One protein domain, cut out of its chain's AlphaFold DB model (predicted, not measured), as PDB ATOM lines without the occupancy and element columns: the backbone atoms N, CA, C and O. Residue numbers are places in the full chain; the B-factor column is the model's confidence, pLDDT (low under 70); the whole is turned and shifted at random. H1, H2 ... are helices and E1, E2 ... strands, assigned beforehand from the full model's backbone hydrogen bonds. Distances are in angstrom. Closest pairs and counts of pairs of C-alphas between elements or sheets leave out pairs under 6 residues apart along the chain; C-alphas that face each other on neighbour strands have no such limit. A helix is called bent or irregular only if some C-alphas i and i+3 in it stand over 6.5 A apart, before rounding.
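Overview. This is residues 564 to 718 of the 726 residues of the protein "Tyrosine-protein phosphatase domain-containing protein" of Oxalobacteraceae bacterium IMCC9480 (UniProt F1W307). A twisted sheet of four strands, E4, E2, E6 and E5, curls round one helix, H2, and a second, smaller sheet of E1, E7 and E3 packs near the last residues of that helix, 660 to 664. Short helix H1 packs on H2 away from the four-stranded sheet, and E5 and E6 form a long, bent hairpin. The printed part has 155 residues with two named helices and seven named strands, in the order E1, H1, E2, E3, E4, H2, E5, E6, E7; the four-stranded sheet, order E4, E2, E6, E5, is mixed, and the sheet E1, E7, E3 is antiparallel. The class is mixed, helices and strands, with under half of the residues in named elements. The whole is compact, with a radius of gyration of the C-alphas of 15.1 A, and its C-alphas span 44 by 37 by 30 A.

Along the chain. In the four-stranded sheet, E4 is residues 643 to 645, and E2 is residues 612 to 619, 20.1 A long, starting at C-alpha 612 at (-30.383, -8.223, 13.127). E6 is residues 687 to 700, 33.6 A long, and bends by 83 degrees at residue 697. E5 is residues 666 to 680, 28.3 A long, and bends by 100 degrees at residue 669. Helix H2 is residues 652 to 664, 17.6 A long, ending at C-alpha 664 at (-30.970, -15.960, -8.194). In the smaller sheet, E1 is residues 565 to 567, E7 is residues 709 to 716, 19.6 A long, and E3 is residues 625 to 631, 19.3 A long. E7 ends at C-alpha 716 at (-18.220, -26.509, -5.485). Helix H1 is residues 593 to 597, 6.5 A long.

Arrangement. In the larger sheet, inner strands E2 and E6 are parallel at 33 degrees, with N 616 and O 691 within hydrogen-bond range at 2.9 A. Edge strand E4 is antiparallel to E2 at 159 degrees, with N 615 and O 644 at 2.8 A. The hairpin E5 and E6 is antiparallel at 166 degrees, with N 669 and O 696 at 2.8 A and N 679 and O 688 at 2.8 A. H2 is on this sheet, which makes two layers, a helix on one face of a sheet; the closest C-alphas of H2 and E5 are those of Ala 660 and Leu 666, 5.8 A apart. E4, H2 and E5 form a split strand-helix-strand unit, two strands running the same way with E2 and E6 between them, and its crossover is right-handed. H2 is also on the sheet E1, E7, E3, at a height over the sheet of 11.9 A; it lies over E3 and runs across the strands, at 76 degrees to E3 on the local plane. There E7 is antiparallel to E3 at 157 degrees, with N 628 and O 713 at 2.8 A, and to E1 at 168 degrees, with N 567 and O 712 at 2.9 A. H1 touches H2 with residues 653 to 658 of H2 alone, the closest C-alphas being those of Asp 597 and Ala 654, 4.9 A apart. H1 is on neither sheet. In H1 and H2 every O i to N i+4 pair is within hydrogen-bond range.

Size, cuts and confidence. The two C-alphas farthest apart are those of Glu 576 and Gly 685, 45.4 A. The printed part has no cut. The links E1 to H1, H1 to E2 and E3 to E4 are long; in the first, residues 577 to 578 pair with residues 581 to 582, antiparallel. The mean pLDDT of the printed part is 88.1, and it is under 70 at residues 600 to 601, 608 to 610, 633 to 637 and 682 to 683 of this predicted model.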
ATOM      1  N   THR A 564     -17.758 -25.586 -11.530       78.56
ATOM      2  CA  THR A 564     -18.510 -24.312 -11.405       78.56
ATOM      3  C   THR A 564     -19.365 -23.983 -12.635       78.56
ATOM      4  O   THR A 564     -18.795 -23.588 -13.650       78.56
ATOM      5  N   LEU A 565     -20.692 -24.056 -12.535       83.75
ATOM      6  CA  LEU A 565     -21.615 -23.641 -13.605       83.75
ATOM      7  C   LEU A 565     -21.885 -22.132 -13.506       83.75
ATOM      8  O   LEU A 565     -22.222 -21.670 -12.422       83.75
ATOM      9  N   ALA A 566     -21.759 -21.380 -14.602       86.06
ATOM     10  CA  ALA A 566     -22.065 -19.948 -14.654       86.06
ATOM     11  C   ALA A 566     -23.247 -19.684 -15.593       86.06
ATOM     12  O   ALA A 566     -23.292 -20.215 -16.701       86.06
ATOM     13  N   ILE A 567     -24.218 -18.895 -15.137       89.62
ATOM     14  CA  ILE A 567     -25.500 -18.713 -15.820       89.62
ATOM     15  C   ILE A 567     -25.783 -17.223 -15.927       89.62
ATOM     16  O   ILE A 567     -25.678 -16.501 -14.937       89.62
ATOM     17  N   GLN A 568     -26.142 -16.774 -17.129       88.00
ATOM     18  CA  GLN A 568     -26.519 -15.390 -17.420       88.00
ATOM     19  C   GLN A 568     -28.047 -15.242 -17.513       88.00
ATOM     20  O   GLN A 568     -28.735 -16.241 -17.774       88.00
ATOM     21  N   PRO A 569     -28.592 -14.027 -17.320       87.19
ATOM     22  CA  PRO A 569     -30.020 -13.771 -17.473       87.19
ATOM     23  C   PRO A 569     -30.531 -14.250 -18.836       87.19
ATOM     24  O   PRO A 569     -29.888 -14.027 -19.863       87.19
ATOM     25  N   GLY A 570     -31.676 -14.930 -18.852       83.50
ATOM     26  CA  GLY A 570     -32.299 -15.436 -20.078       83.50
ATOM     27  C   GLY A 570     -31.586 -16.619 -20.747       83.50
ATOM     28  O   GLY A 570     -31.876 -16.924 -21.905       83.50
ATOM     29  N   SER A 571     -30.657 -17.296 -20.060       83.81
ATOM     30  CA  SER A 571     -30.011 -18.506 -20.591       83.81
ATOM     31  C   SER A 571     -31.045 -19.585 -20.937       83.81
ATOM     32  O   SER A 571     -31.755 -20.075 -20.065       83.81
ATOM     33  N   THR A 572     -31.101 -19.996 -22.206       80.31
ATOM     34  CA  THR A 572     -32.026 -21.041 -22.690       80.31
ATOM     35  C   THR A 572     -31.396 -22.429 -22.771       80.31
ATOM     36  O   THR A 572     -32.070 -23.397 -23.099       80.31
ATOM     37  N   GLU A 573     -30.093 -22.527 -22.527       81.56
ATOM     38  CA  GLU A 573     -29.313 -23.764 -22.631       81.56
ATOM     39  C   GLU A 573     -28.990 -24.319 -21.239       81.56
ATOM     40  O   GLU A 573     -27.832 -24.538 -20.885       81.56
ATOM     41  N   LEU A 574     -30.028 -24.497 -20.424       84.38
ATOM     42  CA  LEU A 574     -29.935 -25.144 -19.118       84.38
ATOM     43  C   LEU A 574     -30.416 -26.596 -19.227       84.38
ATOM     44  O   LEU A 574     -31.300 -26.878 -20.038       84.38
ATOM     45  N   PRO A 575     -29.862 -27.531 -18.433       87.75
ATOM     46  CA  PRO A 575     -30.423 -28.872 -18.363       87.75
ATOM     47  C   PRO A 575     -31.864 -28.796 -17.842       87.75
ATOM     48  O   PRO A 575     -32.163 -27.983 -16.968       87.75
ATOM     49  N   GLU A 576     -32.750 -29.661 -18.344       87.75
ATOM     50  CA  GLU A 576     -34.161 -29.682 -17.922       87.75
ATOM     51  C   GLU A 576     -34.298 -29.846 -16.405       87.75
ATOM     52  O   GLU A 576     -35.142 -29.220 -15.760       87.75
ATOM     53  N   THR A 577     -33.418 -30.661 -15.819       92.56
ATOM     54  CA  THR A 577     -33.329 -30.858 -14.377       92.56
ATOM     55  C   THR A 577     -31.892 -30.738 -13.894       92.56
ATOM     56  O   THR A 577     -30.934 -31.082 -14.586       92.56
ATOM     57  N   LEU A 578     -31.747 -30.285 -12.655       92.44
ATOM     58  CA  LEU A 578     -30.495 -30.307 -11.916       92.44
ATOM     59  C   LEU A 578     -30.751 -31.031 -10.596       92.44
ATOM     60  O   LEU A 578     -31.645 -30.638  -9.846       92.44
ATOM     61  N   ASN A 579     -29.993 -32.094 -10.316       92.19
ATOM     62  CA  ASN A 579     -30.186 -32.945  -9.135       92.19
ATOM     63  C   ASN A 579     -31.632 -33.465  -8.971       92.19
ATOM     64  O   ASN A 579     -32.116 -33.626  -7.850       92.19
ATOM     65  N   GLY A 580     -32.327 -33.707 -10.089       92.62
ATOM     66  CA  GLY A 580     -33.720 -34.166 -10.113       92.62
ATOM     67  C   GLY A 580     -34.773 -33.078  -9.864       92.62
ATOM     68  O   GLY A 580     -35.953 -33.399  -9.809       92.62
ATOM     69  N   ILE A 581     -34.380 -31.806  -9.725       95.62
ATOM     70  CA  ILE A 581     -35.307 -30.673  -9.583       95.62
ATOM     71  C   ILE A 581     -35.305 -29.871 -10.892       95.62
ATOM     72  O   ILE A 581     -34.224 -29.419 -11.300       95.62
ATOM     73  N   PRO A 582     -36.471 -29.646 -11.525       95.50
ATOM     74  CA  PRO A 582     -36.576 -28.854 -12.747       95.50
ATOM     75  C   PRO A 582     -35.981 -27.449 -12.613       95.50
ATOM     76  O   PRO A 582     -36.142 -26.798 -11.578       95.50
ATOM     77  N   LEU A 583     -35.314 -26.974 -13.668       94.31
ATOM     78  CA  LEU A 583     -34.899 -25.573 -13.813       94.31
ATOM     79  C   LEU A 583     -35.966 -24.797 -14.597       94.31
ATOM     80  O   LEU A 583     -35.729 -24.320 -15.703       94.31
ATOM     81  N   ALA A 584     -37.158 -24.695 -14.009       94.00
ATOM     82  CA  ALA A 584     -38.313 -24.014 -14.588       94.00
ATOM     83  C   ALA A 584     -38.605 -22.695 -13.861       94.00
ATOM     84  O   ALA A 584     -38.323 -22.568 -12.667       94.00
ATOM     85  N   VAL A 585     -39.185 -21.729 -14.577       93.62
ATOM     86  CA  VAL A 585     -39.637 -20.449 -14.008       93.62
ATOM     87  C   VAL A 585     -40.589 -20.711 -12.840       93.62
ATOM     88  O   VAL A 585     -41.429 -21.611 -12.897       93.62
ATOM     89  N   TRP A 586     -40.444 -19.946 -11.756       94.56
ATOM     90  CA  TRP A 586     -41.393 -20.017 -10.650       94.56
ATOM     91  C   TRP A 586     -42.661 -19.257 -11.041       94.56
ATOM     92  O   TRP A 586     -42.702 -18.034 -10.991       94.56
ATOM     93  N   GLU A 587     -43.700 -19.989 -11.434       91.94
ATOM     94  CA  GLU A 587     -45.004 -19.402 -11.740       91.94
ATOM     95  C   GLU A 587     -45.648 -18.808 -10.479       91.94
ATOM     96  O   GLU A 587     -45.746 -19.477  -9.447       91.94
ATOM     97  N   ASN A 588     -46.116 -17.561 -10.588       90.31
ATOM     98  CA  ASN A 588     -46.782 -16.811  -9.517       90.31
ATOM     99  C   ASN A 588     -45.936 -16.713  -8.228       90.31
ATOM    100  O   ASN A 588     -46.358 -17.206  -7.176       90.31
ATOM    101  N   PRO A 589     -44.735 -16.102  -8.283       92.81
ATOM    102  CA  PRO A 589     -43.993 -15.798  -7.066       92.81
ATOM    103  C   PRO A 589     -44.816 -14.825  -6.193       92.81
ATOM    104  O   PRO A 589     -45.631 -14.069  -6.732       92.81
ATOM    105  N   PRO A 590     -44.631 -14.823  -4.860       93.94
ATOM    106  CA  PRO A 590     -45.321 -13.893  -3.969       93.94
ATOM    107  C   PRO A 590     -45.177 -12.432  -4.433       93.94
ATOM    108  O   PRO A 590     -44.076 -11.972  -4.738       93.94
ATOM    109  N   ALA A 591     -46.300 -11.710  -4.510       88.94
ATOM    110  CA  ALA A 591     -46.362 -10.373  -5.108       88.94
ATOM    111  C   ALA A 591     -46.293  -9.237  -4.074       88.94
ATOM    112  O   ALA A 591     -46.090  -8.078  -4.441       88.94
ATOM    113  N   SER A 592     -46.462  -9.548  -2.787       88.88
ATOM    114  CA  SER A 592     -46.386  -8.587  -1.689       88.88
ATOM    115  C   SER A 592     -45.531  -9.102  -0.536       88.88
ATOM    116  O   SER A 592     -45.363 -10.306  -0.363       88.88
ATOM    117  N   ASP A 593     -45.021  -8.186   0.291       86.75
ATOM    118  CA  ASP A 593     -44.242  -8.513   1.496       86.75
ATOM    119  C   ASP A 593     -44.995  -9.483   2.420       86.75
ATOM    120  O   ASP A 593     -44.414 -10.427   2.949       86.75
ATOM    121  N   LYS A 594     -46.317  -9.301   2.535       87.25
ATOM    122  CA  LYS A 594     -47.196 -10.190   3.301       87.25
ATOM    123  C   LYS A 594     -47.212 -11.607   2.723       87.25
ATOM    124  O   LYS A 594     -47.150 -12.567   3.480       87.25
ATOM    125  N   ASP A 595     -47.269 -11.741   1.400       89.81
ATOM    126  CA  ASP A 595     -47.293 -13.053   0.745       89.81
ATOM    127  C   ASP A 595     -45.964 -13.807   0.933       89.81
ATOM    128  O   ASP A 595     -45.948 -15.037   0.958       89.81
ATOM    129  N   TRP A 596     -44.847 -13.082   1.077       91.50
ATOM    130  CA  TRP A 596     -43.550 -13.671   1.425       91.50
ATOM    131  C   TRP A 596     -43.507 -14.169   2.874       91.50
ATOM    132  O   TRP A 596     -42.926 -15.225   3.126       91.50
ATOM    133  N   ASP A 597     -44.118 -13.441   3.813       86.12
ATOM    134  CA  ASP A 597     -44.255 -13.864   5.217       86.12
ATOM    135  C   ASP A 597     -45.226 -15.039   5.390       86.12
ATOM    136  O   ASP A 597     -45.004 -15.906   6.235       86.12
ATOM    137  N   ASP A 598     -46.268 -15.113   4.562       85.12
ATOM    138  CA  ASP A 598     -47.279 -16.173   4.606       85.12
ATOM    139  C   ASP A 598     -46.787 -17.497   3.951       85.12
ATOM    140  O   ASP A 598     -47.542 -18.471   3.838       85.12
ATOM    141  N   LEU A 599     -45.509 -17.589   3.542       80.94
ATOM    142  CA  LEU A 599     -44.914 -18.828   3.034       80.94
ATOM    143  C   LEU A 599     -44.876 -19.913   4.127       80.94
ATOM    144  O   LEU A 599     -44.223 -19.794   5.159       80.94
ATOM    145  N   THR A 600     -45.536 -21.040   3.854       56.78
ATOM    146  CA  THR A 600     -45.892 -22.090   4.828       56.78
ATOM    147  C   THR A 600     -44.730 -22.930   5.385       56.78
ATOM    148  O   THR A 600     -44.972 -23.968   5.997       56.78
ATOM    149  N   THR A 601     -43.468 -22.562   5.147       66.62
ATOM    150  CA  THR A 601     -42.291 -23.335   5.589       66.62
ATOM    151  C   THR A 601     -41.340 -22.479   6.408       66.62
ATOM    152  O   THR A 601     -40.198 -22.264   6.003       66.62
ATOM    153  N   LEU A 602     -41.826 -22.001   7.551       78.69
ATOM    154  CA  LEU A 602     -40.982 -21.346   8.540       78.69
ATOM    155  C   LEU A 602     -40.152 -22.394   9.290       78.69
ATOM    156  O   LEU A 602     -40.673 -23.436   9.696       78.69
ATOM    157  N   ILE A 603     -38.863 -22.118   9.465       89.94
ATOM    158  CA  ILE A 603     -38.005 -22.867  10.385       89.94
ATOM    159  C   ILE A 603     -38.089 -22.258  11.784       89.94
ATOM    160  O   ILE A 603     -38.390 -21.074  11.941       89.94
ATOM    161  N   GLU A 604     -37.793 -23.058  12.802       87.94
ATOM    162  CA  GLU A 604     -37.569 -22.531  14.144       87.94
ATOM    163  C   GLU A 604     -36.259 -21.732  14.159       87.94
ATOM    164  O   GLU A 604     -35.223 -22.199  13.677       87.94
ATOM    165  N   GLU A 605     -36.316 -20.508  14.675       85.88
ATOM    166  CA  GLU A 605     -35.149 -19.643  14.803       85.88
ATOM    167  C   GLU A 605     -34.669 -19.591  16.249       85.88
ATOM    168  O   GLU A 605     -35.497 -19.553  17.162       85.88
ATOM    169  N   PRO A 606     -33.348 -19.513  16.480       83.62
ATOM    170  CA  PRO A 606     -32.848 -19.139  17.790       83.62
ATOM    171  C   PRO A 606     -33.344 -17.731  18.138       83.62
ATOM    172  O   PRO A 606     -33.531 -16.896  17.241       83.62
ATOM    173  N   GLU A 607     -33.524 -17.468  19.437       76.81
ATOM    174  CA  GLU A 607     -33.915 -16.146  19.930       76.81
ATOM    175  C   GLU A 607     -33.067 -15.058  19.262       76.81
ATOM    176  O   GLU A 607     -31.836 -15.127  19.215       76.81
ATOM    177  N   LEU A 608     -33.755 -14.081  18.674       66.06
ATOM    178  CA  LEU A 608     -33.126 -13.018  17.907       66.06
ATOM    179  C   LEU A 608     -32.253 -12.165  18.839       66.06
ATOM    180  O   LEU A 608     -32.794 -11.553  19.765       66.06
ATOM    181  N   PRO A 609     -30.938 -12.015  18.592       65.94
ATOM    182  CA  PRO A 609     -30.233 -10.853  19.109       65.94
ATOM    183  C   PRO A 609     -30.953  -9.582  18.629       65.94
ATOM    184  O   PRO A 609     -31.425  -9.508  17.497       65.94
ATOM    185  N   ILE A 610     -31.024  -8.567  19.492       60.84
ATOM    186  CA  ILE A 610     -31.905  -7.389  19.351       60.84
ATOM    187  C   ILE A 610     -31.642  -6.564  18.062       60.84
ATOM    188  O   ILE A 610     -32.446  -5.710  17.705       60.84
ATOM    189  N   ASN A 611     -30.564  -6.836  17.311       73.75
ATOM    190  CA  ASN A 611     -30.052  -5.961  16.249       73.75
ATOM    191  C   ASN A 611     -29.762  -6.653  14.898       73.75
ATOM    192  O   ASN A 611     -28.830  -6.249  14.195       73.75
ATOM    193  N   ILE A 612     -30.520  -7.679  14.494       83.75
ATOM    194  CA  ILE A 612     -30.383  -8.223  13.127       83.75
ATOM    195  C   ILE A 612     -30.903  -7.202  12.118       83.75
ATOM    196  O   ILE A 612     -32.060  -6.798  12.159       83.75
ATOM    197  N   THR A 613     -30.031  -6.777  11.207       89.38
ATOM    198  CA  THR A 613     -30.325  -5.704  10.236       89.38
ATOM    199  C   THR A 613     -30.236  -6.171   8.787       89.38
ATOM    200  O   THR A 613     -30.623  -5.436   7.875       89.38
ATOM    201  N   ALA A 614     -29.719  -7.377   8.550       92.06
ATOM    202  CA  ALA A 614     -29.548  -7.950   7.224       92.06
ATOM    203  C   ALA A 614     -29.609  -9.479   7.260       92.06
ATOM    204  O   ALA A 614     -29.415 -10.108   8.301       92.06
ATOM    205  N   VAL A 615     -29.855 -10.060   6.089       94.25
ATOM    206  CA  VAL A 615     -29.971 -11.497   5.865       94.25
ATOM    207  C   VAL A 615     -29.073 -11.915   4.707       94.25
ATOM    208  O   VAL A 615     -28.944 -11.196   3.714       94.25
ATOM    209  N   ALA A 616     -28.472 -13.096   4.829       95.50
ATOM    210  CA  ALA A 616     -27.773 -13.790   3.758       95.50
ATOM    211  C   ALA A 616     -28.289 -15.229   3.617       95.50
ATOM    212  O   ALA A 616     -28.679 -15.853   4.604       95.50
ATOM    213  N   VAL A 617     -28.281 -15.781   2.400       96.56
ATOM    214  CA  VAL A 617     -28.872 -17.105   2.131       96.56
ATOM    215  C   VAL A 617     -27.921 -18.010   1.369       96.56
ATOM    216  O   VAL A 617     -27.648 -17.807   0.187       96.56
ATOM    217  N   ARG A 618     -27.443 -19.067   2.028       97.00
ATOM    218  CA  ARG A 618     -26.582 -20.080   1.414       97.00
ATOM    219  C   ARG A 618     -27.432 -21.218   0.849       97.00
ATOM    220  O   ARG A 618     -27.851 -22.112   1.580       97.00
ATOM    221  N   ILE A 619     -27.655 -21.195  -0.463       97.88
ATOM    222  CA  ILE A 619     -28.447 -22.209  -1.172       97.88
ATOM    223  C   ILE A 619     -27.527 -23.357  -1.601       97.88
ATOM    224  O   ILE A 619     -26.645 -23.165  -2.442       97.88
ATOM    225  N   ILE A 620     -27.725 -24.543  -1.026       97.12
ATOM    226  CA  ILE A 620     -26.872 -25.719  -1.237       97.12
ATOM    227  C   ILE A 620     -27.630 -26.781  -2.037       97.12
ATOM    228  O   ILE A 620     -28.687 -27.263  -1.629       97.12
ATOM    229  N   GLU A 621     -27.070 -27.213  -3.156       96.31
ATOM    230  CA  GLU A 621     -27.594 -28.316  -3.961       96.31
ATOM    231  C   GLU A 621     -27.357 -29.686  -3.302       96.31
ATOM    232  O   GLU A 621     -26.525 -29.839  -2.401       96.31
ATOM    233  N   LYS A 622     -28.089 -30.715  -3.753       94.50
ATOM    234  CA  LYS A 622     -27.948 -32.091  -3.236       94.50
ATOM    235  C   LYS A 622     -26.528 -32.645  -3.419       94.50
ATOM    236  O   LYS A 622     -26.063 -33.412  -2.585       94.50
ATOM    237  N   ASP A 623     -25.838 -32.218  -4.474       92.69
ATOM    238  CA  ASP A 623     -24.443 -32.568  -4.774       92.69
ATOM    239  C   ASP A 623     -23.402 -31.743  -3.980       92.69
ATOM    240  O   ASP A 623     -22.198 -31.897  -4.177       92.69
ATOM    241  N   GLY A 624     -23.847 -30.863  -3.076       93.44
ATOM    242  CA  GLY A 624     -22.986 -30.064  -2.202       93.44
ATOM    243  C   GLY A 624     -22.415 -28.790  -2.832       93.44
ATOM    244  O   GLY A 624     -21.642 -28.089  -2.170       93.44
ATOM    245  N   ARG A 625     -22.773 -28.462  -4.080       94.62
ATOM    246  CA  ARG A 625     -22.444 -27.163  -4.687       94.62
ATOM    247  C   ARG A 625     -23.332 -26.052  -4.122       94.62
ATOM    248  O   ARG A 625     -24.425 -26.303  -3.622       94.62
ATOM    249  N   ILE A 626     -22.837 -24.820  -4.175       95.88
ATOM    250  CA  ILE A 626     -23.444 -23.647  -3.545       95.88
ATOM    251  C   ILE A 626     -23.686 -22.576  -4.603       95.88
ATOM    252  O   ILE A 626     -22.782 -22.244  -5.370       95.88
ATOM    253  N   TRP A 627     -24.899 -22.029  -4.627       96.56
ATOM    254  CA  TRP A 627     -25.237 -20.914  -5.507       96.56
ATOM    255  C   TRP A 627     -24.627 -19.599  -5.001       96.56
ATOM    256  O   TRP A 627     -24.629 -19.322  -3.800       96.56
ATOM    257  N   GLN A 628     -24.091 -18.796  -5.915       94.69
ATOM    258  CA  GLN A 628     -23.513 -17.470  -5.690       94.69
ATOM    259  C   GLN A 628     -24.034 -16.494  -6.750       94.69
ATOM    260  O   GLN A 628     -24.285 -16.882  -7.888       94.69
ATOM    261  N   THR A 629     -24.154 -15.223  -6.398       93.31
ATOM    262  CA  THR A 629     -24.593 -14.125  -7.261       93.31
ATOM    263  C   THR A 629     -23.419 -13.247  -7.641       93.31
ATOM    264  O   THR A 629     -22.600 -12.898  -6.786       93.31
ATOM    265  N   VAL A 630     -23.360 -12.847  -8.906       89.25
ATOM    266  CA  VAL A 630     -22.461 -11.797  -9.379       89.25
ATOM    267  C   VAL A 630     -23.277 -10.504  -9.464       89.25
ATOM    268  O   VAL A 630     -24.151 -10.412 -10.327       89.25
ATOM    269  N   PRO A 631     -23.054  -9.525  -8.575       84.25
ATOM    270  CA  PRO A 631     -23.824  -8.278  -8.537       84.25
ATOM    271  C   PRO A 631     -23.641  -7.422  -9.801       84.25
ATOM    272  O   PRO A 631     -22.560  -7.377 -10.385       84.25
ATOM    273  N   THR A 632     -24.692  -6.703 -10.201       77.94
ATOM    274  CA  THR A 632     -24.684  -5.818 -11.387       77.94
ATOM    275  C   THR A 632     -23.959  -4.484 -11.151       77.94
ATOM    276  O   THR A 632     -23.480  -3.871 -12.102       77.94
ATOM    277  N   LEU A 633     -23.907  -4.001  -9.902       67.06
ATOM    278  CA  LEU A 633     -23.512  -2.622  -9.562       67.06
ATOM    279  C   LEU A 633     -22.260  -2.495  -8.677       67.06
ATOM    280  O   LEU A 633     -22.006  -1.401  -8.178       67.06
ATOM    281  N   SER A 634     -21.491  -3.562  -8.444       57.72
ATOM    282  CA  SER A 634     -20.228  -3.441  -7.702       57.72
ATOM    283  C   SER A 634     -19.019  -3.437  -8.624       57.72
ATOM    284  O   SER A 634     -18.960  -4.181  -9.601       57.72
ATOM    285  N   ASP A 635     -18.031  -2.623  -8.251       47.50
ATOM    286  CA  ASP A 635     -16.712  -2.586  -8.889       47.50
ATOM    287  C   ASP A 635     -15.949  -3.914  -8.700       47.50
ATOM    288  O   ASP A 635     -15.084  -4.256  -9.503       47.50
ATOM    289  N   ASP A 636     -16.319  -4.695  -7.678       47.72
ATOM    290  CA  ASP A 636     -15.894  -6.081  -7.498       47.72
ATOM    291  C   ASP A 636     -16.815  -7.027  -8.276       47.72
ATOM    292  O   ASP A 636     -17.983  -7.209  -7.933       47.72
ATOM    293  N   THR A 637     -16.277  -7.708  -9.286       54.50
ATOM    294  CA  THR A 637     -16.965  -8.769 -10.047       54.50
ATOM    295  C   THR A 637     -17.039 -10.100  -9.287       54.50
ATOM    296  O   THR A 637     -17.236 -11.160  -9.886       54.50
ATOM    297  N   LEU A 638     -16.813 -10.087  -7.971       70.56
ATOM    298  CA  LEU A 638     -16.686 -11.300  -7.175       70.56
ATOM    299  C   LEU A 638     -18.061 -11.905  -6.881       70.56
ATOM    300  O   LEU A 638     -18.966 -11.251  -6.363       70.56
ATOM    301  N   ALA A 639     -18.196 -13.194  -7.194       81.44
ATOM    302  CA  ALA A 639     -19.374 -13.972  -6.847       81.44
ATOM    303  C   ALA A 639     -19.518 -14.048  -5.316       81.44
ATOM    304  O   ALA A 639     -18.551 -14.333  -4.612       81.44
ATOM    305  N   SER A 640     -20.721 -13.790  -4.804       87.19
ATOM    306  CA  SER A 640     -20.997 -13.769  -3.365       87.19
ATOM    307  C   SER A 640     -22.331 -14.430  -3.023       87.19
ATOM    308  O   SER A 640     -23.120 -14.775  -3.896       87.19
ATOM    309  N   THR A 641     -22.574 -14.669  -1.737       92.00
ATOM    310  CA  THR A 641     -23.847 -15.239  -1.276       92.00
ATOM    311  C   THR A 641     -24.943 -14.168  -1.359       92.00
ATOM    312  O   THR A 641     -24.665 -13.043  -0.927       92.00
ATOM    313  N   PRO A 642     -26.160 -14.493  -1.851       93.38
ATOM    314  CA  PRO A 642     -27.283 -13.560  -1.874       93.38
ATOM    315  C   PRO A 642     -27.490 -12.918  -0.507       93.38
ATOM    316  O   PRO A 642     -27.590 -13.630   0.499       93.38
ATOM    317  N   LYS A 643     -27.508 -11.585  -0.463       93.00
ATOM    318  CA  LYS A 643     -27.586 -10.828   0.791       93.00
ATOM    319  C   LYS A 643     -28.225  -9.459   0.603       93.00
ATOM    320  O   LYS A 643     -27.990  -8.806  -0.415       93.00
ATOM    321  N   ASN A 644     -28.984  -9.016   1.604       91.25
ATOM    322  CA  ASN A 644     -29.523  -7.657   1.679       91.25
ATOM    323  C   ASN A 644     -30.037  -7.323   3.090       91.25
ATOM    324  O   ASN A 644     -30.039  -8.167   3.986       91.25
ATOM    325  N   HIS A 645     -30.473  -6.083   3.276       91.56
ATOM    326  CA  HIS A 645     -31.140  -5.611   4.482       91.56
ATOM    327  C   HIS A 645     -32.521  -6.244   4.692       91.56
ATOM    328  O   HIS A 645     -33.218  -6.544   3.727       91.56
ATOM    329  N   ILE A 646     -32.907  -6.408   5.962       90.38
ATOM    330  CA  ILE A 646     -34.286  -6.757   6.331       90.38
ATOM    331  C   ILE A 646     -35.165  -5.527   6.099       90.38
ATOM    332  O   ILE A 646     -34.832  -4.425   6.542       90.38
ATOM    333  N   GLU A 647     -36.280  -5.710   5.399       86.31
ATOM    334  CA  GLU A 647     -37.258  -4.650   5.154       86.31
ATOM    335  C   GLU A 647     -38.159  -4.441   6.388       86.31
ATOM    336  O   GLU A 647     -38.471  -5.389   7.101       86.31
ATOM    337  N   GLU A 648     -38.607  -3.201   6.647       76.12
ATOM    338  CA  GLU A 648     -39.273  -2.754   7.901       76.12
ATOM    339  C   GLU A 648     -40.572  -3.519   8.263       76.12
ATOM    340  O   GLU A 648     -41.161  -3.291   9.319       76.12
ATOM    341  N   ARG A 649     -41.050  -4.414   7.392       82.94
ATOM    342  CA  ARG A 649     -42.297  -5.182   7.550       82.94
ATOM    343  C   ARG A 649     -42.181  -6.658   7.186       82.94
ATOM    344  O   ARG A 649     -43.215  -7.307   7.114       82.94
ATOM    345  N   MET A 650     -40.972  -7.160   6.957       87.12
ATOM    346  CA  MET A 650     -40.746  -8.556   6.599       87.12
ATOM    347  C   MET A 650     -39.993  -9.273   7.708       87.12
ATOM    348  O   MET A 650     -39.069  -8.719   8.310       87.12
ATOM    349  N   SER A 651     -40.337 -10.535   7.948       91.19
ATOM    350  CA  SER A 651     -39.485 -11.401   8.759       91.19
ATOM    351  C   SER A 651     -38.131 -11.641   8.077       91.19
ATOM    352  O   SER A 651     -37.961 -11.490   6.858       91.19
ATOM    353  N   ALA A 652     -37.136 -12.059   8.861       92.12
ATOM    354  CA  ALA A 652     -35.829 -12.429   8.326       92.12
ATOM    355  C   ALA A 652     -35.922 -13.639   7.363       92.12
ATOM    356  O   ALA A 652     -35.236 -13.660   6.339       92.12
ATOM    357  N   GLN A 653     -36.841 -14.585   7.605       94.19
ATOM    358  CA  GLN A 653     -37.106 -15.709   6.694       94.19
ATOM    359  C   GLN A 653     -37.784 -15.272   5.398       94.19
ATOM    360  O   GLN A 653     -37.366 -15.694   4.320       94.19
ATOM    361  N   ALA A 654     -38.793 -14.400   5.471       94.50
ATOM    362  CA  ALA A 654     -39.430 -13.853   4.277       94.50
ATOM    363  C   ALA A 654     -38.420 -13.084   3.421       94.50
ATOM    364  O   ALA A 654     -38.360 -13.265   2.204       94.50
ATOM    365  N   THR A 655     -37.553 -12.301   4.072       94.81
ATOM    366  CA  THR A 655     -36.442 -11.610   3.409       94.81
ATOM    367  C   THR A 655     -35.510 -12.621   2.732       94.81
ATOM    368  O   THR A 655     -35.145 -12.437   1.574       94.81
ATOM    369  N   ALA A 656     -35.169 -13.732   3.394       95.56
ATOM    370  CA  ALA A 656     -34.351 -14.794   2.806       95.56
ATOM    371  C   ALA A 656     -34.984 -15.394   1.533       95.56
ATOM    372  O   ALA A 656     -34.306 -15.561   0.516       95.56
ATOM    373  N   HIS A 657     -36.284 -15.695   1.568       96.12
ATOM    374  CA  HIS A 657     -37.018 -16.225   0.418       96.12
ATOM    375  C   HIS A 657     -37.066 -15.235  -0.752       96.12
ATOM    376  O   HIS A 657     -36.749 -15.620  -1.881       96.12
ATOM    377  N   LYS A 658     -37.403 -13.969  -0.472       95.62
ATOM    378  CA  LYS A 658     -37.445 -12.891  -1.467       95.62
ATOM    379  C   LYS A 658     -36.079 -12.691  -2.116       95.62
ATOM    380  O   LYS A 658     -35.985 -12.682  -3.336       95.62
ATOM    381  N   LEU A 659     -35.004 -12.644  -1.326       95.12
ATOM    382  CA  LEU A 659     -33.644 -12.469  -1.845       95.12
ATOM    383  C   LEU A 659     -33.172 -13.618  -2.723       95.12
ATOM    384  O   LEU A 659     -32.545 -13.381  -3.756       95.12
ATOM    385  N   ALA A 660     -33.462 -14.859  -2.332       96.81
ATOM    386  CA  ALA A 660     -33.143 -16.004  -3.167       96.81
ATOM    387  C   ALA A 660     -33.837 -15.887  -4.531       96.81
ATOM    388  O   ALA A 660     -33.181 -16.051  -5.560       96.81
ATOM    389  N   TYR A 661     -35.116 -15.520  -4.561       97.38
ATOM    390  CA  TYR A 661     -35.820 -15.326  -5.822       97.38
ATOM    391  C   TYR A 661     -35.285 -14.125  -6.615       97.38
ATOM    392  O   TYR A 661     -34.841 -14.295  -7.744       97.38
ATOM    393  N   GLU A 662     -35.234 -12.931  -6.028       95.56
ATOM    394  CA  GLU A 662     -34.853 -11.709  -6.746       95.56
ATOM    395  C   GLU A 662     -33.413 -11.738  -7.272       95.56
ATOM    396  O   GLU A 662     -33.149 -11.230  -8.359       95.56
ATOM    397  N   GLN A 663     -32.467 -12.330  -6.538       96.06
ATOM    398  CA  GLN A 663     -31.056 -12.323  -6.938       96.06
ATOM    399  C   GLN A 663     -30.634 -13.582  -7.694       96.06
ATOM    400  O   GLN A 663     -29.636 -13.545  -8.412       96.06
ATOM    401  N   THR A 664     -31.354 -14.698  -7.543       97.44
ATOM    402  CA  THR A 664     -30.970 -15.960  -8.194       97.44
ATOM    403  C   THR A 664     -32.035 -16.576  -9.081       97.44
ATOM    404  O   THR A 664     -31.722 -17.553  -9.735       97.44
ATOM    405  N   GLY A 665     -33.272 -16.082  -9.102       96.94
ATOM    406  CA  GLY A 665     -34.397 -16.715  -9.807       96.94
ATOM    407  C   GLY A 665     -34.848 -18.051  -9.193       96.94
ATOM    408  O   GLY A 665     -35.694 -18.752  -9.751       96.94
ATOM    409  N   LEU A 666     -34.281 -18.448  -8.046       97.75
ATOM    410  CA  LEU A 666     -34.521 -19.752  -7.428       97.75
ATOM    411  C   LEU A 666     -35.615 -19.690  -6.364       97.75
ATOM    412  O   LEU A 666     -35.636 -18.810  -5.505       97.75
ATOM    413  N   ARG A 667     -36.463 -20.721  -6.350       96.75
ATOM    414  CA  ARG A 667     -37.381 -20.998  -5.246       96.75
ATOM    415  C   ARG A 667     -36.687 -21.909  -4.245       96.75
ATOM    416  O   ARG A 667     -36.210 -22.992  -4.602       96.75
ATOM    417  N   ILE A 668     -36.669 -21.503  -2.983       96.62
ATOM    418  CA  ILE A 668     -35.943 -22.209  -1.925       96.62
ATOM    419  C   ILE A 668     -36.848 -22.657  -0.778       96.62
ATOM    420  O   ILE A 668     -37.947 -22.139  -0.598       96.62
ATOM    421  N   ARG A 669     -36.343 -23.601   0.015       95.75
ATOM    422  CA  ARG A 669     -36.808 -23.941   1.362       95.75
ATOM    423  C   ARG A 669     -35.656 -23.718   2.336       95.75
ATOM    424  O   ARG A 669     -34.569 -24.251   2.101       95.75
ATOM    425  N   LEU A 670     -35.888 -22.962   3.405       96.25
ATOM    426  CA  LEU A 670     -34.914 -22.807   4.485       96.25
ATOM    427  C   LEU A 670     -34.789 -24.122   5.264       96.25
ATOM    428  O   LEU A 670     -35.783 -24.813   5.485       96.25
ATOM    429  N   THR A 671     -33.567 -24.491   5.641       95.75
ATOM    430  CA  THR A 671     -33.284 -25.722   6.402       95.75
ATOM    431  C   THR A 671     -32.700 -25.463   7.781       95.75
ATOM    432  O   THR A 671     -32.707 -26.369   8.608       95.75
ATOM    433  N   GLY A 672     -32.226 -24.247   8.049       95.12
ATOM    434  CA  GLY A 672     -31.687 -23.867   9.348       95.12
ATOM    435  C   GLY A 672     -31.047 -22.482   9.338       95.12
ATOM    436  O   GLY A 672     -30.832 -21.883   8.281       95.12
ATOM    437  N   VAL A 673     -30.713 -21.994  10.531       94.62
ATOM    438  CA  VAL A 673     -29.836 -20.833  10.726       94.62
ATOM    439  C   VAL A 673     -28.395 -21.336  10.841       94.62
ATOM    440  O   VAL A 673     -28.128 -22.279  11.580       94.62
ATOM    441  N   ILE A 674     -27.475 -20.735  10.085       93.69
ATOM    442  CA  ILE A 674     -26.045 -21.083  10.100       93.69
ATOM    443  C   ILE A 674     -25.337 -20.309  11.208       93.69
ATOM    444  O   ILE A 674     -24.686 -20.905  12.059       93.69
ATOM    445  N   GLU A 675     -25.428 -18.980  11.160       93.06
ATOM    446  CA  GLU A 675     -24.766 -18.073  12.095       93.06
ATOM    447  C   GLU A 675     -25.395 -16.675  12.031       93.06
ATOM    448  O   GLU A 675     -25.968 -16.292  11.008       93.06
ATOM    449  N   ASP A 676     -25.220 -15.908  13.106       92.50
ATOM    450  CA  ASP A 676     -25.416 -14.460  13.132       92.50
ATOM    451  C   ASP A 676     -24.029 -13.810  13.191       92.50
ATOM    452  O   ASP A 676     -23.277 -14.016  14.145       92.50
ATOM    453  N   LYS A 677     -23.660 -13.059  12.150       89.25
ATOM    454  CA  LYS A 677     -22.312 -12.507  11.997       89.25
ATOM    455  C   LYS A 677     -22.317 -10.989  12.095       89.25
ATOM    456  O   LYS A 677     -23.042 -10.317  11.364       89.25
ATOM    457  N   GLU A 678     -21.447 -10.450  12.941       89.69
ATOM    458  CA  GLU A 678     -21.140  -9.023  12.936       89.69
ATOM    459  C   GLU A 678     -20.364  -8.651  11.670       89.69
ATOM    460  O   GLU A 678     -19.330  -9.236  11.331       89.69
ATOM    461  N   GLN A 679     -20.872  -7.657  10.957       83.44
ATOM    462  CA  GLN A 679     -20.273  -7.112   9.761       83.44
ATOM    463  C   GLN A 679     -20.190  -5.595   9.894       83.44
ATOM    464  O   GLN A 679     -21.199  -4.913  10.055       83.44
ATOM    465  N   LEU A 680     -18.976  -5.063   9.788       80.56
ATOM    466  CA  LEU A 680     -18.759  -3.627   9.697       80.56
ATOM    467  C   LEU A 680     -19.202  -3.138   8.315       80.56
ATOM    468  O   LEU A 680     -18.747  -3.661   7.295       80.56
ATOM    469  N   ASP A 681     -20.073  -2.137   8.274       74.75
ATOM    470  CA  ASP A 681     -20.360  -1.407   7.049       74.75
ATOM    471  C   ASP A 681     -19.190  -0.449   6.757       74.75
ATOM    472  O   ASP A 681     -18.974   0.496   7.517       74.75
ATOM    473  N   PRO A 682     -18.415  -0.655   5.679       65.81
ATOM    474  CA  PRO A 682     -17.256   0.184   5.390       65.81
ATOM    475  C   PRO A 682     -17.631   1.625   5.012       65.81
ATOM    476  O   PRO A 682     -16.787   2.513   5.115       65.81
ATOM    477  N   ALA A 683     -18.870   1.883   4.579       68.00
ATOM    478  CA  ALA A 683     -19.329   3.216   4.202       68.00
ATOM    479  C   ALA A 683     -19.821   4.028   5.407       68.00
ATOM    480  O   ALA A 683     -19.654   5.249   5.427       68.00
ATOM    481  N   THR A 684     -20.437   3.377   6.399       74.25
ATOM    482  CA  THR A 684     -21.008   4.063   7.573       74.25
ATOM    483  C   THR A 684     -20.206   3.871   8.858       74.25
ATOM    484  O   THR A 684     -20.376   4.652   9.791       74.25
ATOM    485  N   GLY A 685     -19.332   2.863   8.921       80.25
ATOM    486  CA  GLY A 685     -18.634   2.448  10.139       80.25
ATOM    487  C   GLY A 685     -19.537   1.762  11.172       80.25
ATOM    488  O   GLY A 685     -19.092   1.501  12.286       80.25
ATOM    489  N   GLU A 686     -20.801   1.483  10.838       80.31
ATOM    490  CA  GLU A 686     -21.756   0.840  11.744       80.31
ATOM    491  C   GLU A 686     -21.557  -0.686  11.740       80.31
ATOM    492  O   GLU A 686     -21.390  -1.301  10.683       80.31
ATOM    493  N   VAL A 687     -21.600  -1.316  12.920       81.56
ATOM    494  CA  VAL A 687     -21.612  -2.781  13.045       81.56
ATOM    495  C   VAL A 687     -23.041  -3.278  12.838       81.56
ATOM    496  O   VAL A 687     -23.960  -2.887  13.555       81.56
ATOM    497  N   LYS A 688     -23.222  -4.145  11.845       85.31
ATOM    498  CA  LYS A 688     -24.492  -4.772  11.476       85.31
ATOM    499  C   LYS A 688     -24.449  -6.251  11.826       85.31
ATOM    500  O   LYS A 688     -23.461  -6.912  11.525       85.31
ATOM    501  N   ILE A 689     -25.519  -6.794  12.402       90.81
ATOM    502  CA  ILE A 689     -25.662  -8.246  12.559       90.81
ATOM    503  C   ILE A 689     -26.385  -8.794  11.325       90.81
ATOM    504  O   ILE A 689     -27.505  -8.371  11.016       90.81
ATOM    505  N   VAL A 690     -25.724  -9.708  10.614       92.75
ATOM    506  CA  VAL A 690     -26.245 -10.400   9.431       92.75
ATOM    507  C   VAL A 690     -26.601 -11.832   9.810       92.75
ATOM    508  O   VAL A 690     -25.711 -12.606  10.164       92.75
ATOM    509  N   ARG A 691     -27.881 -12.199   9.698       94.06
ATOM    510  CA  ARG A 691     -28.326 -13.586   9.879       94.06
ATOM    511  C   ARG A 691     -28.121 -14.376   8.602       94.06
ATOM    512  O   ARG A 691     -28.635 -13.997   7.549       94.06
ATOM    513  N   GLN A 692     -27.394 -15.483   8.679       95.06
ATOM    514  CA  GLN A 692     -27.167 -16.353   7.535       95.06
ATOM    515  C   GLN A 692     -28.015 -17.621   7.635       95.06
ATOM    516  O   GLN A 692     -27.850 -18.413   8.560       95.06
ATOM    517  N   TYR A 693     -28.873 -17.856   6.643       96.25
ATOM    518  CA  TYR A 693     -29.659 -19.085   6.531       96.25
ATOM    519  C   TYR A 693     -28.988 -20.119   5.633       96.25
ATOM    520  O   TYR A 693     -28.317 -19.786   4.649       96.25
ATOM    521  N   GLU A 694     -29.230 -21.389   5.940       96.75
ATOM    522  CA  GLU A 694     -29.039 -22.498   5.015       96.75
ATOM    523  C   GLU A 694     -30.348 -22.771   4.272       96.75
ATOM    524  O   GLU A 694     -31.430 -22.756   4.863       96.75
ATOM    525  N   ALA A 695     -30.255 -23.027   2.968       97.25
ATOM    526  CA  ALA A 695     -31.413 -23.314   2.142       97.25
ATOM    527  C   ALA A 695     -31.144 -24.411   1.108       97.25
ATOM    528  O   ALA A 695     -30.013 -24.641   0.672       97.25
ATOM    529  N   ARG A 696     -32.222 -25.051   0.651       97.31
ATOM    530  CA  ARG A 696     -32.236 -25.983  -0.483       97.31
ATOM    531  C   ARG A 696     -33.123 -25.432  -1.587       97.31
ATOM    532  O   ARG A 696     -34.207 -24.919  -1.309       97.31
ATOM    533  N   ARG A 697     -32.695 -25.571  -2.843       97.19
ATOM    534  CA  ARG A 697     -33.564 -25.285  -3.988       97.19
ATOM    535  C   ARG A 697     -34.719 -26.287  -4.003       97.19
ATOM    536  O   ARG A 697     -34.513 -27.475  -3.771       97.19
ATOM    537  N   ILE A 698     -35.920 -25.794  -4.277       96.75
ATOM    538  CA  ILE A 698     -37.133 -26.596  -4.493       96.75
ATOM    539  C   ILE A 698     -37.813 -26.278  -5.836       96.75
ATOM    540  O   ILE A 698     -38.803 -26.912  -6.180       96.75
ATOM    541  N   GLY A 699     -37.295 -25.307  -6.590       96.56
ATOM    542  CA  GLY A 699     -37.766 -24.919  -7.919       96.56
ATOM    543  C   GLY A 699     -37.093 -23.628  -8.387       96.56
ATOM    544  O   GLY A 699     -36.090 -23.206  -7.806       96.56
ATOM    545  N   GLY A 700     -37.668 -22.976  -9.395       97.06
ATOM    546  CA  GLY A 700     -37.101 -21.767  -9.992       97.06
ATOM    547  C   GLY A 700     -35.957 -22.071 -10.960       97.06
ATOM    548  O   GLY A 700     -35.441 -23.194 -11.030       97.06
ATOM    549  N   THR A 701     -35.558 -21.050 -11.711       96.81
ATOM    550  CA  THR A 701     -34.498 -21.153 -12.709       96.81
ATOM    551  C   THR A 701     -33.530 -19.989 -12.565       96.81
ATOM    552  O   THR A 701     -33.962 -18.841 -12.489       96.81
ATOM    553  N   PRO A 702     -32.214 -20.252 -12.560       96.19
ATOM    554  CA  PRO A 702     -31.227 -19.195 -12.492       96.19
ATOM    555  C   PRO A 702     -31.337 -18.231 -13.666       96.19
ATOM    556  O   PRO A 702     -31.090 -17.054 -13.477       96.19
ATOM    557  N   ALA A 703     -31.804 -18.671 -14.838       94.38
ATOM    558  CA  ALA A 703     -32.041 -17.784 -15.978       94.38
ATOM    559  C   ALA A 703     -33.020 -16.623 -15.689       94.38
ATOM    560  O   ALA A 703     -32.976 -15.633 -16.417       94.38
ATOM    561  N   ASP A 704     -33.851 -16.729 -14.647       95.56
ATOM    562  CA  ASP A 704     -34.826 -15.719 -14.206       95.56
ATOM    563  C   ASP A 704     -34.292 -14.837 -13.056       95.56
ATOM    564  O   ASP A 704     -35.050 -14.226 -12.310       95.56
ATOM    565  N   MET A 705     -32.967 -14.792 -12.863       95.31
ATOM    566  CA  MET A 705     -32.335 -13.869 -11.915       95.31
ATOM    567  C   MET A 705     -32.730 -12.411 -12.215       95.31
ATOM    568  O   MET A 705     -32.728 -11.973 -13.368       95.31
ATOM    569  N   GLY A 706     -33.040 -11.641 -11.172       91.50
ATOM    570  CA  GLY A 706     -33.428 -10.242 -11.301       91.50
ATOM    571  C   GLY A 706     -32.253  -9.302 -11.577       91.50
ATOM    572  O   GLY A 706     -31.080  -9.671 -11.534       91.50
ATOM    573  N   TRP A 707     -32.580  -8.029 -11.809       90.50
ATOM    574  CA  TRP A 707     -31.640  -6.978 -12.231       90.50
ATOM    575  C   TRP A 707     -30.440  -6.754 -11.291       90.50
ATOM    576  O   TRP A 707     -29.438  -6.161 -11.700       90.50
ATOM    577  N   GLN A 708     -30.536  -7.199 -10.036       87.12
ATOM    578  CA  GLN A 708     -29.484  -7.075  -9.024       87.12
ATOM    579  C   GLN A 708     -28.271  -7.970  -9.325       87.12
ATOM    580  O   GLN A 708     -27.171  -7.668  -8.853       87.12
ATOM    581  N   SER A 709     -28.454  -9.018 -10.135       90.94
ATOM    582  CA  SER A 709     -27.413  -9.968 -10.525       90.94
ATOM    583  C   SER A 709     -27.184  -9.950 -12.036       90.94
ATOM    584  O   SER A 709     -28.121 -10.057 -12.822       90.94
ATOM    585  N   GLN A 710     -25.922  -9.885 -12.456       88.50
ATOM    586  CA  GLN A 710     -25.526 -10.035 -13.862       88.50
ATOM    587  C   GLN A 710     -25.192 -11.487 -14.237       88.50
ATOM    588  O   GLN A 710     -25.131 -11.823 -15.420       88.50
ATOM    589  N   ALA A 711     -24.966 -12.343 -13.236       90.19
ATOM    590  CA  ALA A 711     -24.818 -13.786 -13.392       90.19
ATOM    591  C   ALA A 711     -25.087 -14.516 -12.065       90.19
ATOM    592  O   ALA A 711     -24.964 -13.944 -10.979       90.19
ATOM    593  N   VAL A 712     -25.387 -15.810 -12.161       93.56
ATOM    594  CA  VAL A 712     -25.530 -16.731 -11.029       93.56
ATOM    595  C   VAL A 712     -24.613 -17.930 -11.254       93.56
ATOM    596  O   VAL A 712     -24.616 -18.541 -12.323       93.56
ATOM    597  N   HIS A 713     -23.800 -18.269 -10.254       92.31
ATOM    598  CA  HIS A 713     -22.823 -19.353 -10.315       92.31
ATOM    599  C   HIS A 713     -23.191 -20.486  -9.353       92.31
ATOM    600  O   HIS A 713     -23.484 -20.226  -8.192       92.31
ATOM    601  N   LEU A 714     -23.095 -21.743  -9.781       93.44
ATOM    602  CA  LEU A 714     -23.155 -22.916  -8.908       93.44
ATOM    603  C   LEU A 714     -21.743 -23.450  -8.684       93.44
ATOM    604  O   LEU A 714     -21.156 -24.052  -9.581       93.44
ATOM    605  N   VAL A 715     -21.193 -23.224  -7.495       91.25
ATOM    606  CA  VAL A 715     -19.769 -23.400  -7.185       91.25
ATOM    607  C   VAL A 715     -19.560 -24.585  -6.229       91.25
ATOM    608  O   VAL A 715     -20.251 -24.678  -5.214       91.25
ATOM    609  N   PRO A 716     -18.596 -25.493  -6.469       90.50
ATOM    610  CA  PRO A 716     -18.220 -26.509  -5.485       90.50
ATOM    611  C   PRO A 716     -17.745 -25.888  -4.174       90.50
ATOM    612  O   PRO A 716     -16.942 -24.959  -4.194       90.50
ATOM    613  N   LYS A 717     -18.153 -26.448  -3.027       87.56
ATOM    614  CA  LYS A 717     -17.793 -25.928  -1.693       87.56
ATOM    615  C   LYS A 717     -16.287 -25.670  -1.521       87.56
ATOM    616  O   LYS A 717     -15.907 -24.679  -0.909       87.56
ATOM    617  N   LYS A 718     -15.434 -26.526  -2.101       85.38
ATOM    618  CA  LYS A 718     -13.964 -26.395  -2.056       85.38
ATOM    619  C   LYS A 718     -13.428 -25.140  -2.766       85.38
ATOM    620  O   LYS A 718     -12.339 -24.700  -2.435       85.38
TER     621      LYS A 718